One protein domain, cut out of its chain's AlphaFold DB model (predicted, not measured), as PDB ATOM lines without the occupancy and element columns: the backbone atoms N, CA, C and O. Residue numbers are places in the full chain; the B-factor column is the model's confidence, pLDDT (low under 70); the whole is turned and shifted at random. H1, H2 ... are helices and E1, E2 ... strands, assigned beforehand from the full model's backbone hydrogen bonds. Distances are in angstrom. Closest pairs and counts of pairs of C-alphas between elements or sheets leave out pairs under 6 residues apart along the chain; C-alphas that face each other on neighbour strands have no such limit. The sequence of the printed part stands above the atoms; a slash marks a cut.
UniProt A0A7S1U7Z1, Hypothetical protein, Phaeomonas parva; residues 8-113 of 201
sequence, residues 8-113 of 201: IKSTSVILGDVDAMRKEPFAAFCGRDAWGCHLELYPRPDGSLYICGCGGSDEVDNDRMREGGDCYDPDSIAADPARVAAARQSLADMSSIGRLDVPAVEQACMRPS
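AT A GLANCE: This is residues 8 to 113 of the 201 residues of the protein "Hypothetical protein" of Phaeomonas parva (UniProt A0A7S1U7Z1). A long, twisted antiparallel sheet has one helix, H3, packed slantwise over it; the long strands E1 and E5 run side by side, with the hairpin E2 and E3 beside one end of E1 and short E4 beside the other. The short helices H1 and H2 lie towards opposite ends of the elongated outline. The 106 printed residues hold, in order, E1 H1 E2 E3 E4 H2 H3 H4 E5, a mixed class of helices and strands. The whole is compact, with a radius of gyration of the C-alphas of 14.8 A, and spans 45 by 29 by 23 A.

HOW THE PARTS SIT: E1, residues 8 to 15, has E3, residues 49 to 52, and E4, residues 58 to 60, on one side and E5, residues 104 to 112, on the other side. N 13 and O 51 of E1 and E3 are 2.9 A apart, N 9 and O 58 of E1 and E4 2.8 A, and N 14 and O 105 of E1 and E5 2.7 A. E2, residues 40 to 43, forms a hairpin with E3, N 42 to O 50 at 2.8 A. H3, residues 81 to 94, is on the sheet at a height of 9.7 A, over E1 and only just over E3, where 3 of its C-alphas fall; its line and that of E1 stand at 52 degrees on the local plane. Every O i to N i+4 pair of H3 is within hydrogen-bond range.

IN THESE COORDINATES: E1 begins at C-alpha 8 (-30.132, -10.443, 11.792) and is 22.7 A long. H1, residues 19 to 22, only grazes the sheet. H2, residues 62 to 65, is not on it. H3 is 20.1 A long; with residues 88 to 92 alone it touches H4, residues 96 to 99, only at the corner, C-alphas 92 and 98 being closest at 3.8 A. H1, H2 and H4 are too short for an O i to N i+4 pair. E5, 25.8 A long, ends at C-alpha 112 (-27.308, -4.610, 11.897).

THE WHOLE: The C-alphas farthest apart, of Lys 23 and Gly 68, are 46.4 A apart. The links H1 to E2 and H2 to H3 are long. The printed part has no cut, and no printed residue is under 70 in pLDDT.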
ATOM      1  N   ILE A   8     -29.288  -9.353  11.333       93.62
ATOM      2  CA  ILE A   8     -30.132 -10.443  11.792       93.62
ATOM      3  C   ILE A   8     -31.543  -9.887  11.946       93.62
ATOM      4  O   ILE A   8     -31.748  -8.935  12.701       93.62
ATOM      5  N   LYS A   9     -32.513 -10.488  11.263       94.62
ATOM      6  CA  LYS A   9     -33.935 -10.231  11.493       94.62
ATOM      7  C   LYS A   9     -34.423 -11.199  12.570       94.62
ATOM      8  O   LYS A   9     -34.462 -12.415  12.372       94.62
ATOM      9  N   SER A  10     -34.764 -10.660  13.735       94.38
ATOM     10  CA  SER A  10     -35.233 -11.439  14.887       94.38
ATOM     11  C   SER A  10     -36.702 -11.155  15.170       94.38
ATOM     12  O   SER A  10     -37.132 -10.010  15.098       94.38
ATOM     13  N   THR A  11     -37.443 -12.199  15.538       96.25
ATOM     14  CA  THR A  11     -38.846 -12.119  15.972       96.25
ATOM     15  C   THR A  11     -38.931 -11.924  17.485       96.25
ATOM     16  O   THR A  11     -38.106 -12.465  18.227       96.25
ATOM     17  N   SER A  12     -39.936 -11.181  17.937       96.88
ATOM     18  CA  SER A  12     -40.303 -11.048  19.345       96.88
ATOM     19  C   SER A  12     -41.817 -10.969  19.527       96.88
ATOM     20  O   SER A  12     -42.570 -10.714  18.583       96.88
ATOM     21  N   VAL A  13     -42.267 -11.233  20.757       97.31
ATOM     22  CA  VAL A  13     -43.687 -11.277  21.105       97.31
ATOM     23  C   VAL A  13     -43.988 -10.452  22.360       97.31
ATOM     24  O   VAL A  13     -43.404 -10.629  23.423       97.31
ATOM     25  N   ILE A  14     -44.952  -9.566  22.168       97.12
ATOM     26  CA  ILE A  14     -45.848  -8.833  23.057       97.12
ATOM     27  C   ILE A  14     -46.972  -9.626  23.731       97.12
ATOM     28  O   ILE A  14     -47.986  -9.766  23.057       97.12
ATOM     29  N   LEU A  15     -46.908 -10.117  24.973       96.44
ATOM     30  CA  LEU A  15     -48.157 -10.504  25.669       96.44
ATOM     31  C   LEU A  15     -48.692  -9.322  26.466       96.44
ATOM     32  O   LEU A  15     -47.965  -8.794  27.301       96.44
ATOM     33  N   GLY A  16     -49.928  -8.903  26.220       95.19
ATOM     34  CA  GLY A  16     -50.608  -7.857  26.987       95.19
ATOM     35  C   GLY A  16     -51.335  -8.399  28.218       95.19
ATOM     36  O   GLY A  16     -51.606  -9.592  28.309       95.19
ATOM     37  N   ASP A  17     -51.665  -7.502  29.149       91.44
ATOM     38  CA  ASP A  17     -52.644  -7.730  30.225       91.44
ATOM     39  C   ASP A  17     -52.425  -8.983  31.097       91.44
ATOM     40  O   ASP A  17     -53.364  -9.615  31.580       91.44
ATOM     41  N   VAL A  18     -51.166  -9.330  31.366       90.62
ATOM     42  CA  VAL A  18     -50.784 -10.405  32.284       90.62
ATOM     43  C   VAL A  18     -50.587  -9.825  33.687       90.62
ATOM     44  O   VAL A  18     -49.492  -9.410  34.064       90.62
ATOM     45  N   ASP A  19     -51.642  -9.824  34.507       88.12
ATOM     46  CA  ASP A  19     -51.647  -9.219  35.855       88.12
ATOM     47  C   ASP A  19     -50.491  -9.655  36.768       88.12
ATOM     48  O   ASP A  19     -50.014  -8.871  37.594       88.12
ATOM     49  N   ALA A  20     -50.016 -10.894  36.618       86.12
ATOM     50  CA  ALA A  20     -48.864 -11.401  37.361       86.12
ATOM     51  C   ALA A  20     -47.584 -10.582  37.093       86.12
ATOM     52  O   ALA A  20     -46.795 -10.371  38.011       86.12
ATOM     53  N   MET A  21     -47.404 -10.053  35.876       90.50
ATOM     54  CA  MET A  21     -46.214  -9.287  35.479       90.50
ATOM     55  C   MET A  21     -46.129  -7.919  36.163       90.50
ATOM     56  O   MET A  21     -45.039  -7.374  36.311       90.50
ATOM     57  N   ARG A  22     -47.259  -7.364  36.627       90.12
ATOM     58  CA  ARG A  22     -47.287  -6.065  37.326       90.12
ATOM     59  C   ARG A  22     -46.662  -6.127  38.717       90.12
ATOM     60  O   ARG A  22     -46.241  -5.102  39.244       90.12
ATOM     61  N   LYS A  23     -46.696  -7.302  39.348       84.88
ATOM     62  CA  LYS A  23     -46.459  -7.451  40.789       84.88
ATOM     63  C   LYS A  23     -45.019  -7.824  41.120       84.88
ATOM     64  O   LYS A  23     -44.552  -7.476  42.199       84.88
ATOM     65  N   GLU A  24     -44.320  -8.494  40.207       78.25
ATOM     66  CA  GLU A  24     -42.985  -9.037  40.464       78.25
ATOM     67  C   GLU A  24     -42.055  -8.796  39.264       78.25
ATOM     68  O   GLU A  24     -42.190  -9.465  38.236       78.25
ATOM     69  N   PRO A  25     -41.104  -7.845  39.359       82.25
ATOM     70  CA  PRO A  25     -40.123  -7.648  38.305       82.25
ATOM     71  C   PRO A  25     -39.088  -8.777  38.341       82.25
ATOM     72  O   PRO A  25     -38.409  -8.987  39.346       82.25
ATOM     73  N   PHE A  26     -38.922  -9.469  37.221       91.06
ATOM     74  CA  PHE A  26     -37.837 -10.423  37.011       91.06
ATOM     75  C   PHE A  26     -37.347 -10.354  35.566       91.06
ATOM     76  O   PHE A  26     -37.929  -9.665  34.735       91.06
ATOM     77  N   ALA A  27     -36.272 -11.073  35.265       94.06
ATOM     78  CA  ALA A  27     -35.919 -11.453  33.905       94.06
ATOM     79  C   ALA A  27     -35.552 -12.936  33.927       94.06
ATOM     80  O   ALA A  27     -34.830 -13.372  34.828       94.06
ATOM     81  N   ALA A  28     -36.068 -13.714  32.980       93.69
ATOM     82  CA  ALA A  28     -35.741 -15.132  32.867       93.69
ATOM     83  C   ALA A  28     -35.028 -15.399  31.543       93.69
ATOM     84  O   ALA A  28     -35.473 -14.943  30.495       93.69
ATOM     85  N   PHE A  29     -33.927 -16.146  31.618       95.75
ATOM     86  CA  PHE A  29     -33.114 -16.546  30.475       95.75
ATOM     87  C   PHE A  29     -33.105 -18.066  30.417       95.75
ATOM     88  O   PHE A  29     -32.563 -18.733  31.301       95.75
ATOM     89  N   CYS A  30     -33.748 -18.612  29.398       94.94
ATOM     90  CA  CYS A  30     -33.921 -20.042  29.235       94.94
ATOM     91  C   CYS A  30     -32.828 -20.609  28.325       94.94
ATOM     92  O   CYS A  30     -32.432 -20.004  27.328       94.94
ATOM     93  N   GLY A  31     -32.364 -21.818  28.649       94.06
ATOM     94  CA  GLY A  31     -31.565 -22.609  27.716       94.06
ATOM     95  C   GLY A  31     -32.369 -22.978  26.467       94.06
ATOM     96  O   GLY A  31     -33.590 -22.830  26.434       94.06
ATOM     97  N   ARG A  32     -31.679 -23.480  25.437       95.25
ATOM     98  CA  ARG A  32     -32.345 -23.920  24.208       95.25
ATOM     99  C   ARG A  32     -33.273 -25.106  24.488       95.25
ATOM    100  O   ARG A  32     -32.820 -26.112  25.026       95.25
ATOM    101  N   ASP A  33     -34.524 -25.002  24.063       94.50
ATOM    102  CA  ASP A  33     -35.525 -26.061  24.167       94.50
ATOM    103  C   ASP A  33     -35.702 -26.870  22.863       94.50
ATOM    104  O   ASP A  33     -34.977 -26.686  21.878       94.50
ATOM    105  N   ALA A  34     -36.686 -27.778  22.854       95.00
ATOM    106  CA  ALA A  34     -37.015 -28.636  21.712       95.00
ATOM    107  C   ALA A  34     -37.526 -27.868  20.476       95.00
ATOM    108  O   ALA A  34     -37.454 -28.381  19.362       95.00
ATOM    109  N   TRP A  35     -37.996 -26.633  20.656       94.19
ATOM    110  CA  TRP A  35     -38.468 -25.751  19.587       94.19
ATOM    111  C   TRP A  35     -37.346 -24.868  19.024       94.19
ATOM    112  O   TRP A  35     -37.577 -24.039  18.135       94.19
ATOM    113  N   GLY A  36     -36.121 -25.041  19.534       94.25
ATOM    114  CA  GLY A  36     -34.946 -24.262  19.172       94.25
ATOM    115  C   GLY A  36     -34.916 -22.868  19.804       94.25
ATOM    116  O   GLY A  36     -34.052 -22.071  19.426       94.25
ATOM    117  N   CYS A  37     -35.813 -22.578  20.748       96.00
ATOM    118  CA  CYS A  37     -35.930 -21.303  21.451       96.00
ATOM    119  C   CYS A  37     -35.022 -21.279  22.681       96.00
ATOM    120  O   CYS A  37     -34.954 -22.259  23.408       96.00
ATOM    121  N   HIS A  38     -34.364 -20.154  22.945       95.75
ATOM    122  CA  HIS A  38     -33.651 -19.860  24.194       95.75
ATOM    123  C   HIS A  38     -34.336 -18.656  24.838       95.75
ATOM    124  O   HIS A  38     -33.798 -17.554  24.842       95.75
ATOM    125  N   LEU A  39     -35.598 -18.844  25.236       96.19
ATOM    126  CA  LEU A  39     -36.482 -17.722  25.532       96.19
ATOM    127  C   LEU A  39     -35.891 -16.761  26.563       96.19
ATOM    128  O   LEU A  39     -35.388 -17.163  27.610       96.19
ATOM    129  N   GLU A  40     -36.025 -15.481  26.261       96.56
ATOM    130  CA  GLU A  40     -35.710 -14.390  27.168       96.56
ATOM    131  C   GLU A  40     -37.025 -13.685  27.491       96.56
ATOM    132  O   GLU A  40     -37.760 -13.274  26.588       96.56
ATOM    133  N   LEU A  41     -37.353 -13.608  28.779       95.94
ATOM    134  CA  LEU A  41     -38.646 -13.154  29.276       95.94
ATOM    135  C   LEU A  41     -38.463 -11.897  30.121       95.94
ATOM    136  O   LEU A  41     -37.734 -11.917  31.115       95.94
ATOM    137  N   TYR A  42     -39.174 -10.834  29.748       95.38
ATOM    138  CA  TYR A  42     -39.113  -9.525  30.394       95.38
ATOM    139  C   TYR A  42     -40.521  -9.023  30.756       95.38
ATOM    140  O   TYR A  42     -41.180  -8.362  29.946       95.38
ATOM    141  N   PRO A  43     -41.007  -9.346  31.965       95.06
ATOM    142  CA  PRO A  43     -42.140  -8.680  32.596       95.06
ATOM    143  C   PRO A  43     -41.967  -7.161  32.606       95.06
ATOM    144  O   PRO A  43     -40.891  -6.647  32.924       95.06
ATOM    145  N   ARG A  44     -43.037  -6.430  32.301       93.81
ATOM    146  CA  ARG A  44     -43.064  -4.966  32.327       93.81
ATOM    147  C   ARG A  44     -44.119  -4.462  33.324       93.81
ATOM    148  O   ARG A  44     -45.162  -5.097  33.487       93.81
ATOM    149  N   PRO A  45     -43.898  -3.299  33.975       92.69
ATOM    150  CA  PRO A  45     -44.831  -2.752  34.973       92.69
ATOM    151  C   PRO A  45     -46.246  -2.472  34.444       92.69
ATOM    152  O   PRO A  45     -47.212  -2.427  35.206       92.69
ATOM    153  N   ASP A  46     -46.383  -2.302  33.130       93.56
ATOM    154  CA  ASP A  46     -47.663  -2.134  32.443       93.56
ATOM    155  C   ASP A  46     -48.464  -3.443  32.309       93.56
ATOM    156  O   ASP A  46     -49.552  -3.423  31.739       93.56
ATOM    157  N   GLY A  47     -47.977  -4.550  32.881       93.62
ATOM    158  CA  GLY A  47     -48.626  -5.860  32.866       93.62
ATOM    159  C   GLY A  47     -48.331  -6.674  31.616       93.62
ATOM    160  O   GLY A  47     -48.865  -7.767  31.470       93.62
ATOM    161  N   SER A  48     -47.487  -6.181  30.717       95.69
ATOM    162  CA  SER A  48     -47.098  -6.948  29.542       95.69
ATOM    163  C   SER A  48     -45.853  -7.806  29.787       95.69
ATOM    164  O   SER A  48     -45.031  -7.514  30.654       95.69
ATOM    165  N   LEU A  49     -45.707  -8.874  29.007       95.81
ATOM    166  CA  LEU A  49     -44.530  -9.739  28.984       95.81
ATOM    167  C   LEU A  49     -43.891  -9.669  27.598       95.81
ATOM    168  O   LEU A  49     -44.492 -10.105  26.616       95.81
ATOM    169  N   TYR A  50     -42.676  -9.129  27.522       96.31
ATOM    170  CA  TYR A  50     -41.873  -9.170  26.304       96.31
ATOM    171  C   TYR A  50     -41.094 -10.484  26.233       96.31
ATOM    172  O   TYR A  50     -40.454 -10.893  27.204       96.31
ATOM    173  N   ILE A  51     -41.163 -11.136  25.078       96.81
ATOM    174  CA  ILE A  51     -40.548 -12.431  24.801       96.81
ATOM    175  C   ILE A  51     -39.621 -12.272  23.597       96.81
ATOM    176  O   ILE A  51     -40.061 -11.869  22.517       96.81
ATOM    177  N   CYS A  52     -38.354 -12.636  23.758       95.94
ATOM    178  CA  CYS A  52     -37.404 -12.794  22.658       95.94
ATOM    179  C   CYS A  52     -36.598 -14.090  22.819       95.94
ATOM    180  O   CYS A  52     -37.039 -15.018  23.497       95.94
ATOM    181  N   GLY A  53     -35.476 -14.228  22.107       93.44
ATOM    182  CA  GLY A  53     -34.736 -15.495  22.075       93.44
ATOM    183  C   GLY A  53     -35.485 -16.615  21.337       93.44
ATOM    184  O   GLY A  53     -35.264 -17.797  21.592       93.44
ATOM    185  N   CYS A  54     -36.369 -16.270  20.391       94.50
ATOM    186  CA  CYS A  54     -37.249 -17.215  19.689       94.50
ATOM    187  C   CYS A  54     -36.519 -18.223  18.780       94.50
ATOM    188  O   CYS A  54     -37.186 -19.018  18.125       94.50
ATOM    189  N   GLY A  55     -35.182 -18.208  18.708       89.69
ATOM    190  CA  GLY A  55     -34.398 -19.070  17.816       89.69
ATOM    191  C   GLY A  55     -34.647 -18.802  16.326       89.69
ATOM    192  O   GLY A  55     -35.488 -17.984  15.965       89.69
ATOM    193  N   GLY A  56     -33.881 -19.474  15.459       90.31
ATOM    194  CA  GLY A  56     -34.086 -19.440  14.003       90.31
ATOM    195  C   GLY A  56     -34.123 -18.038  13.390       90.31
ATOM    196  O   GLY A  56     -34.909 -17.807  12.481       90.31
ATOM    197  N   SER A  57     -33.346 -17.088  13.926       91.12
ATOM    198  CA  SER A  57     -33.296 -15.742  13.348       91.12
ATOM    199  C   SER A  57     -32.746 -15.785  11.925       91.12
ATOM    200  O   SER A  57     -31.852 -16.574  11.627       91.12
ATOM    201  N   ASP A  58     -33.294 -14.923  11.078       93.19
ATOM    202  CA  ASP A  58     -32.984 -14.849   9.655       93.19
ATOM    203  C   ASP A  58     -31.732 -13.983   9.458       93.19
ATOM    204  O   ASP A  58     -31.707 -12.814   9.860       93.19
ATOM    205  N   GLU A  59     -30.672 -14.572   8.906       93.12
ATOM    206  CA  GLU A  59     -29.453 -13.848   8.548       93.12
ATOM    207  C   GLU A  59     -29.682 -13.084   7.243       93.12
ATOM    208  O   GLU A  59     -30.064 -13.639   6.211       93.12
ATOM    209  N   VAL A  60     -29.451 -11.776   7.295       93.50
ATOM    210  CA  VAL A  60     -29.757 -10.854   6.205       93.50
ATOM    211  C   VAL A  60     -28.457 -10.322   5.629       93.50
ATOM    212  O   VAL A  60     -27.618  -9.765   6.346       93.50
ATOM    213  N   ASP A  61     -28.292 -10.496   4.321       92.25
ATOM    214  CA  ASP A  61     -27.111 -10.067   3.589       92.25
ATOM    215  C   ASP A  61     -27.262  -8.671   2.955       92.25
ATOM    216  O   ASP A  61     -28.255  -7.959   3.135       92.25
ATOM    217  N   ASN A  62     -26.240  -8.280   2.190       89.62
ATOM    218  CA  ASN A  62     -26.191  -6.976   1.537       89.62
ATOM    219  C   ASN A  62     -27.277  -6.782   0.486       89.62
ATOM    220  O   ASN A  62     -27.711  -5.649   0.302       89.62
ATOM    221  N   ASP A  63     -27.639  -7.822  -0.256       92.19
ATOM    222  CA  ASP A  63     -28.547  -7.669  -1.389       92.19
ATOM    223  C   ASP A  63     -29.981  -7.516  -0.877       92.19
ATOM    224  O   ASP A  63     -30.737  -6.694  -1.389       92.19
ATOM    225  N   ARG A  64     -30.303  -8.186   0.233       92.88
ATOM    226  CA  ARG A  64     -31.581  -8.046   0.938       92.88
ATOM    227  C   ARG A  64     -31.760  -6.697   1.638       92.88
ATOM    228  O   ARG A  64     -32.876  -6.196   1.697       92.88
ATOM    229  N   MET A  65     -30.686  -6.093   2.153       89.50
ATOM    230  CA  MET A  65     -30.740  -4.766   2.798       89.50
ATOM    231  C   MET A  65     -30.676  -3.582   1.823       89.50
ATOM    232  O   MET A  65     -30.873  -2.440   2.232       89.50
ATOM    233  N   ARG A  66     -30.328  -3.811   0.553       89.88
ATOM    234  CA  ARG A  66     -30.227  -2.751  -0.461       89.88
ATOM    235  C   ARG A  66     -31.579  -2.419  -1.054       89.88
ATOM    236  O   ARG A  66     -32.477  -3.242  -1.032       89.88
ATOM    237  N   GLU A  67     -31.682  -1.232  -1.646       91.62
ATOM    238  CA  GLU A  67     -32.859  -0.826  -2.415       91.62
ATOM    239  C   GLU A  67     -33.276  -1.932  -3.401       91.62
ATOM    240  O   GLU A  67     -32.454  -2.431  -4.173       91.62
ATOM    241  N   GLY A  68     -34.544  -2.344  -3.324       91.81
ATOM    242  CA  GLY A  68     -35.100  -3.482  -4.067       91.81
ATOM    243  C   GLY A  68     -35.051  -4.835  -3.339       91.81
ATOM    244  O   GLY A  68     -35.676  -5.783  -3.804       91.81
ATOM    245  N   GLY A  69     -34.348  -4.933  -2.210       93.00
ATOM    246  CA  GLY A  69     -34.323  -6.102  -1.334       93.00
ATOM    247  C   GLY A  69     -35.503  -6.154  -0.356       93.00
ATOM    248  O   GLY A  69     -36.117  -5.136  -0.034       93.00
ATOM    249  N   ASP A  70     -35.805  -7.352   0.148       92.75
ATOM    250  CA  ASP A  70     -36.931  -7.630   1.057       92.75
ATOM    251  C   ASP A  70     -36.733  -7.101   2.488       92.75
ATOM    252  O   ASP A  70     -37.647  -7.172   3.303       92.75
ATOM    253  N   CYS A  71     -35.538  -6.597   2.805       92.31
ATOM    254  CA  CYS A  71     -35.187  -6.031   4.103       92.31
ATOM    255  C   CYS A  71     -34.769  -4.552   4.015       92.31
ATOM    256  O   CYS A  71     -34.166  -4.035   4.958       92.31
ATOM    257  N   TYR A  72     -35.030  -3.885   2.886       90.75
ATOM    258  CA  TYR A  72     -34.688  -2.475   2.685       90.75
ATOM    259  C   TYR A  72     -35.618  -1.527   3.442       90.75
ATOM    260  O   TYR A  72     -35.149  -0.605   4.109       90.75
ATOM    261  N   ASP A  73     -36.929  -1.751   3.326       91.31
ATOM    262  CA  ASP A  73     -37.953  -0.908   3.935       91.31
ATOM    263  C   ASP A  73     -38.211  -1.351   5.385       91.31
ATOM    264  O   ASP A  73     -38.668  -2.481   5.593       91.31
ATOM    265  N   PRO A  74     -37.951  -0.504   6.399       87.69
ATOM    266  CA  PRO A  74     -38.231  -0.833   7.793       87.69
ATOM    267  C   PRO A  74     -39.687  -1.236   8.049       87.69
ATOM    268  O   PRO A  74     -39.922  -2.122   8.870       87.69
ATOM    269  N   ASP A  75     -40.644  -0.647   7.327       90.38
ATOM    270  CA  ASP A  75     -42.073  -0.931   7.510       90.38
ATOM    271  C   ASP A  75     -42.465  -2.315   6.963       90.38
ATOM    272  O   ASP A  75     -43.508  -2.864   7.321       90.38
ATOM    273  N   SER A  76     -41.607  -2.921   6.137       90.19
ATOM    274  CA  SER A  76     -41.793  -4.276   5.599       90.19
ATOM    275  C   SER A  76     -41.267  -5.391   6.515       90.19
ATOM    276  O   SER A  76     -41.505  -6.576   6.262       90.19
ATOM    277  N   ILE A  77     -40.560  -5.044   7.598       93.56
ATOM    278  CA  ILE A  77     -39.936  -6.019   8.497       93.56
ATOM    279  C   ILE A  77     -40.983  -6.644   9.428       93.56
ATOM    280  O   ILE A  77     -41.339  -6.096  10.469       93.56
ATOM    281  N   ALA A  78     -41.443  -7.842   9.065       94.25
ATOM    282  CA  ALA A  78     -42.448  -8.596   9.809       94.25
ATOM    283  C   ALA A  78     -41.860  -9.751  10.642       94.25
ATOM    284  O   ALA A  78     -40.805 -10.311  10.320       94.25
ATOM    285  N   ALA A  79     -42.579 -10.117  11.709       96.38
ATOM    286  CA  ALA A  79     -42.326 -11.319  12.502       96.38
ATOM    287  C   ALA A  79     -42.447 -12.586  11.647       96.38
ATOM    288  O   ALA A  79     -43.284 -12.656  10.750       96.38
ATOM    289  N   ASP A  80     -41.643 -13.603  11.956       96.31
ATOM    290  CA  ASP A  80     -41.798 -14.937  11.380       96.31
ATOM    291  C   ASP A  80     -42.892 -15.697  12.156       96.31
ATOM    292  O   ASP A  80     -42.674 -16.035  13.328       96.31
ATOM    293  N   PRO A  81     -44.044 -16.019  11.531       96.31
ATOM    294  CA  PRO A  81     -45.148 -16.693  12.212       96.31
ATOM    295  C   PRO A  81     -44.761 -18.056  12.797       96.31
ATOM    296  O   PRO A  81     -45.249 -18.438  13.862       96.31
ATOM    297  N   ALA A  82     -43.852 -18.789  12.146       96.56
ATOM    298  CA  ALA A  82     -43.384 -20.076  12.649       96.56
ATOM    299  C   ALA A  82     -42.546 -19.897  13.921       96.56
ATOM    300  O   ALA A  82     -42.641 -20.706  14.850       96.56
ATOM    301  N   ARG A  83     -41.755 -18.817  14.005       97.12
ATOM    302  CA  ARG A  83     -40.993 -18.503  15.222       97.12
ATOM    303  C   ARG A  83     -41.854 -17.945  16.342       97.12
ATOM    304  O   ARG A  83     -41.590 -18.279  17.497       97.12
ATOM    305  N   VAL A  84     -42.898 -17.178  16.026       97.06
ATOM    306  CA  VAL A  84     -43.918 -16.788  17.012       97.06
ATOM    307  C   VAL A  84     -44.568 -18.034  17.611       97.06
ATOM    308  O   VAL A  84     -44.574 -18.189  18.833       97.06
ATOM    309  N   ALA A  85     -45.076 -18.940  16.769       96.12
ATOM    310  CA  ALA A  85     -45.759 -20.152  17.216       96.12
ATOM    311  C   ALA A  85     -44.859 -21.020  18.108       96.12
ATOM    312  O   ALA A  85     -45.279 -21.466  19.174       96.12
ATOM    313  N   ALA A  86     -43.595 -21.190  17.719       96.81
ATOM    314  CA  ALA A  86     -42.616 -21.912  18.519       96.81
ATOM    315  C   ALA A  86     -42.358 -21.245  19.882       96.81
ATOM    316  O   ALA A  86     -42.374 -21.927  20.899       96.81
ATOM    317  N   ALA A  87     -42.187 -19.919  19.936       96.75
ATOM    318  CA  ALA A  87     -41.991 -19.206  21.201       96.75
ATOM    319  C   ALA A  87     -43.216 -19.296  22.128       96.75
ATOM    320  O   ALA A  87     -43.072 -19.436  23.344       96.75
ATOM    321  N   ARG A  88     -44.428 -19.257  21.559       96.31
ATOM    322  CA  ARG A  88     -45.681 -19.470  22.298       96.31
ATOM    323  C   ARG A  88     -45.748 -20.874  22.885       96.31
ATOM    324  O   ARG A  88     -46.056 -21.013  24.067       96.31
ATOM    325  N   GLN A  89     -45.411 -21.886  22.089       96.56
ATOM    326  CA  GLN A  89     -45.401 -23.275  22.538       96.56
ATOM    327  C   GLN A  89     -44.368 -23.497  23.649       96.56
ATOM    328  O   GLN A  89     -44.714 -24.020  24.704       96.56
ATOM    329  N   SER A  90     -43.144 -22.989  23.472       96.62
ATOM    330  CA  SER A  90     -42.099 -22.979  24.499       96.62
ATOM    331  C   SER A  90     -42.583 -22.387  25.826       96.62
ATOM    332  O   SER A  90     -42.382 -22.973  26.890       96.62
ATOM    333  N   LEU A  91     -43.258 -21.231  25.790       96.06
ATOM    334  CA  LEU A  91     -43.782 -20.606  27.004       96.06
ATOM    335  C   LEU A  91     -44.918 -21.428  27.638       96.06
ATOM    336  O   LEU A  91     -44.976 -21.525  28.862       96.06
ATOM    337  N   ALA A  92     -45.802 -22.021  26.831       95.88
ATOM    338  CA  ALA A  92     -46.924 -22.842  27.295       95.88
ATOM    339  C   ALA A  92     -46.487 -24.175  27.928       95.88
ATOM    340  O   ALA A  92     -47.183 -24.702  28.810       95.88
ATOM    341  N   ASP A  93     -45.347 -24.708  27.485       95.56
ATOM    342  CA  ASP A  93     -44.708 -25.891  28.060       95.56
ATOM    343  C   ASP A  93     -44.076 -25.565  29.426       95.56
ATOM    344  O   ASP A  93     -44.132 -26.382  30.345       95.56
ATOM    345  N   MET A  94     -43.527 -24.354  29.592       92.50
ATOM    346  CA  MET A  94     -42.859 -23.919  30.828       92.50
ATOM    347  C   MET A  94     -43.796 -23.321  31.886       92.50
ATOM    348  O   MET A  94     -43.488 -23.371  33.076       92.50
ATOM    349  N   SER A  95     -44.905 -22.697  31.480       91.19
ATOM    350  CA  SER A  95     -45.751 -21.908  32.378       91.19
ATOM    351  C   SER A  95     -47.209 -21.861  31.923       91.19
ATOM    352  O   SER A  95     -47.517 -21.853  30.731       91.19
ATOM    353  N   SER A  96     -48.129 -21.734  32.885       91.62
ATOM    354  CA  SER A  96     -49.547 -21.472  32.606       91.62
ATOM    355  C   SER A  96     -49.774 -20.143  31.880       91.62
ATOM    356  O   SER A  96     -50.772 -20.017  31.175       91.62
ATOM    357  N   ILE A  97     -48.840 -19.187  31.981       90.06
ATOM    358  CA  ILE A  97     -48.902 -17.897  31.274       90.06
ATOM    359  C   ILE A  97     -48.974 -18.102  29.759       90.06
ATOM    360  O   ILE A  97     -49.743 -17.424  29.086       90.06
ATOM    361  N   GLY A  98     -48.223 -19.065  29.213       90.06
ATOM    362  CA  GLY A  98     -48.213 -19.326  27.770       90.06
ATOM    363  C   GLY A  98     -49.524 -19.894  27.225       90.06
ATOM    364  O   GLY A  98     -49.685 -19.983  26.014       90.06
ATOM    365  N   ARG A  99     -50.458 -20.271  28.107       92.81
ATOM    366  CA  ARG A  99     -51.784 -20.809  27.763       92.81
ATOM    367  C   ARG A  99     -52.903 -19.783  27.932       92.81
ATOM    368  O   ARG A  99     -54.064 -20.127  27.741       92.81
ATOM    369  N   LEU A 100     -52.568 -18.561  28.347       91.50
ATOM    370  CA  LEU A 100     -53.539 -17.487  28.479       91.50
ATOM    371  C   LEU A 100     -53.967 -16.992  27.095       91.50
ATOM    372  O   LEU A 100     -53.133 -16.803  26.209       91.50
ATOM    373  N   ASP A 101     -55.261 -16.735  26.954       93.50
ATOM    374  CA  ASP A 101     -55.818 -16.023  25.809       93.50
ATOM    375  C   ASP A 101     -55.779 -14.520  26.103       93.50
ATOM    376  O   ASP A 101     -56.677 -13.963  26.735       93.50
ATOM    377  N   VAL A 102     -54.657 -13.894  25.752       93.62
ATOM    378  CA  VAL A 102     -54.391 -12.471  25.991       93.62
ATOM    379  C   VAL A 102     -53.966 -11.775  24.703       93.62
ATOM    380  O   VAL A 102     -53.376 -12.421  23.826       93.62
ATOM    381  N   PRO A 103     -54.200 -10.452  24.590       95.00
ATOM    382  CA  PRO A 103     -53.746  -9.675  23.450       95.00
ATOM    383  C   PRO A 103     -52.263  -9.889  23.148       95.00
ATOM    384  O   PRO A 103     -51.416  -9.979  24.042       95.00
ATOM    385  N   ALA A 104     -51.964  -9.958  21.857       95.56
ATOM    386  CA  ALA A 104     -50.663 -10.295  21.324       95.56
ATOM    387  C   ALA A 104     -50.175  -9.203  20.373       95.56
ATOM    388  O   ALA A 104     -50.918  -8.793  19.484       95.56
ATOM    389  N   VAL A 105     -48.919  -8.788  20.508       97.00
ATOM    390  CA  VAL A 105     -48.228  -8.009  19.475       97.00
ATOM    391  C   VAL A 105     -47.044  -8.823  18.982       97.00
ATOM    392  O   VAL A 105     -46.169  -9.188  19.760       97.00
ATOM    393  N   GLU A 106     -47.010  -9.124  17.695       97.06
ATOM    394  CA  GLU A 106     -45.915  -9.851  17.059       97.06
ATOM    395  C   GLU A 106     -45.078  -8.855  16.276       97.06
ATOM    396  O   GLU A 106     -45.617  -8.053  15.513       97.06
ATOM    397  N   GLN A 107     -43.767  -8.854  16.500       95.94
ATOM    398  CA  GLN A 107     -42.882  -7.872  15.886       95.94
ATOM    399  C   GLN A 107     -41.591  -8.526  15.419       95.94
ATOM    400  O   GLN A 107     -41.203  -9.607  15.869       95.94
ATOM    401  N   ALA A 108     -40.905  -7.835  14.519       94.88
ATOM    402  CA  ALA A 108     -39.538  -8.144  14.169       94.88
ATOM    403  C   ALA A 108     -38.655  -6.916  14.336       94.88
ATOM    404  O   ALA A 108     -39.102  -5.774  14.264       94.88
ATOM    405  N   CYS A 109     -37.376  -7.177  14.568       90.12
ATOM    406  CA  CYS A 109     -36.352  -6.155  14.638       90.12
ATOM    407  C   CYS A 109     -35.196  -6.545  13.725       90.12
ATOM    408  O   CYS A 109     -34.713  -7.682  13.769       90.12
ATOM    409  N   MET A 110     -34.744  -5.583  12.921       91.44
ATOM    410  CA  MET A 110     -33.492  -5.697  12.191       91.44
ATOM    411  C   MET A 110     -32.337  -5.309  13.110       91.44
ATOM    412  O   MET A 110     -32.311  -4.212  13.666       91.44
ATOM    413  N   ARG A 111     -31.359  -6.198  13.250       91.75
ATOM    414  CA  ARG A 111     -30.163  -5.990  14.069       91.75
ATOM    415  C   ARG A 111     -28.940  -5.938  13.158       91.75
ATOM    416  O   ARG A 111     -28.389  -6.996  12.846       91.75
ATOM    417  N   PRO A 112     -28.504  -4.744  12.715       90.38
ATOM    418  CA  PRO A 112     -27.308  -4.610  11.897       90.38
ATOM    419  C   PRO A 112     -26.105  -5.198  12.626       90.38
ATOM    420  O   PRO A 112     -25.820  -4.825  13.764       90.38
ATOM    421  N   SER A 113     -25.400  -6.109  11.974       91.88
ATOM    422  CA  SER A 113     -24.235  -6.793  12.524       91.88
ATOM    423  C   SER A 113     -23.231  -6.995  11.414       91.88
ATOM    424  O   SER A 113     -23.587  -7.387  10.308       91.88
TER     425      SER A 113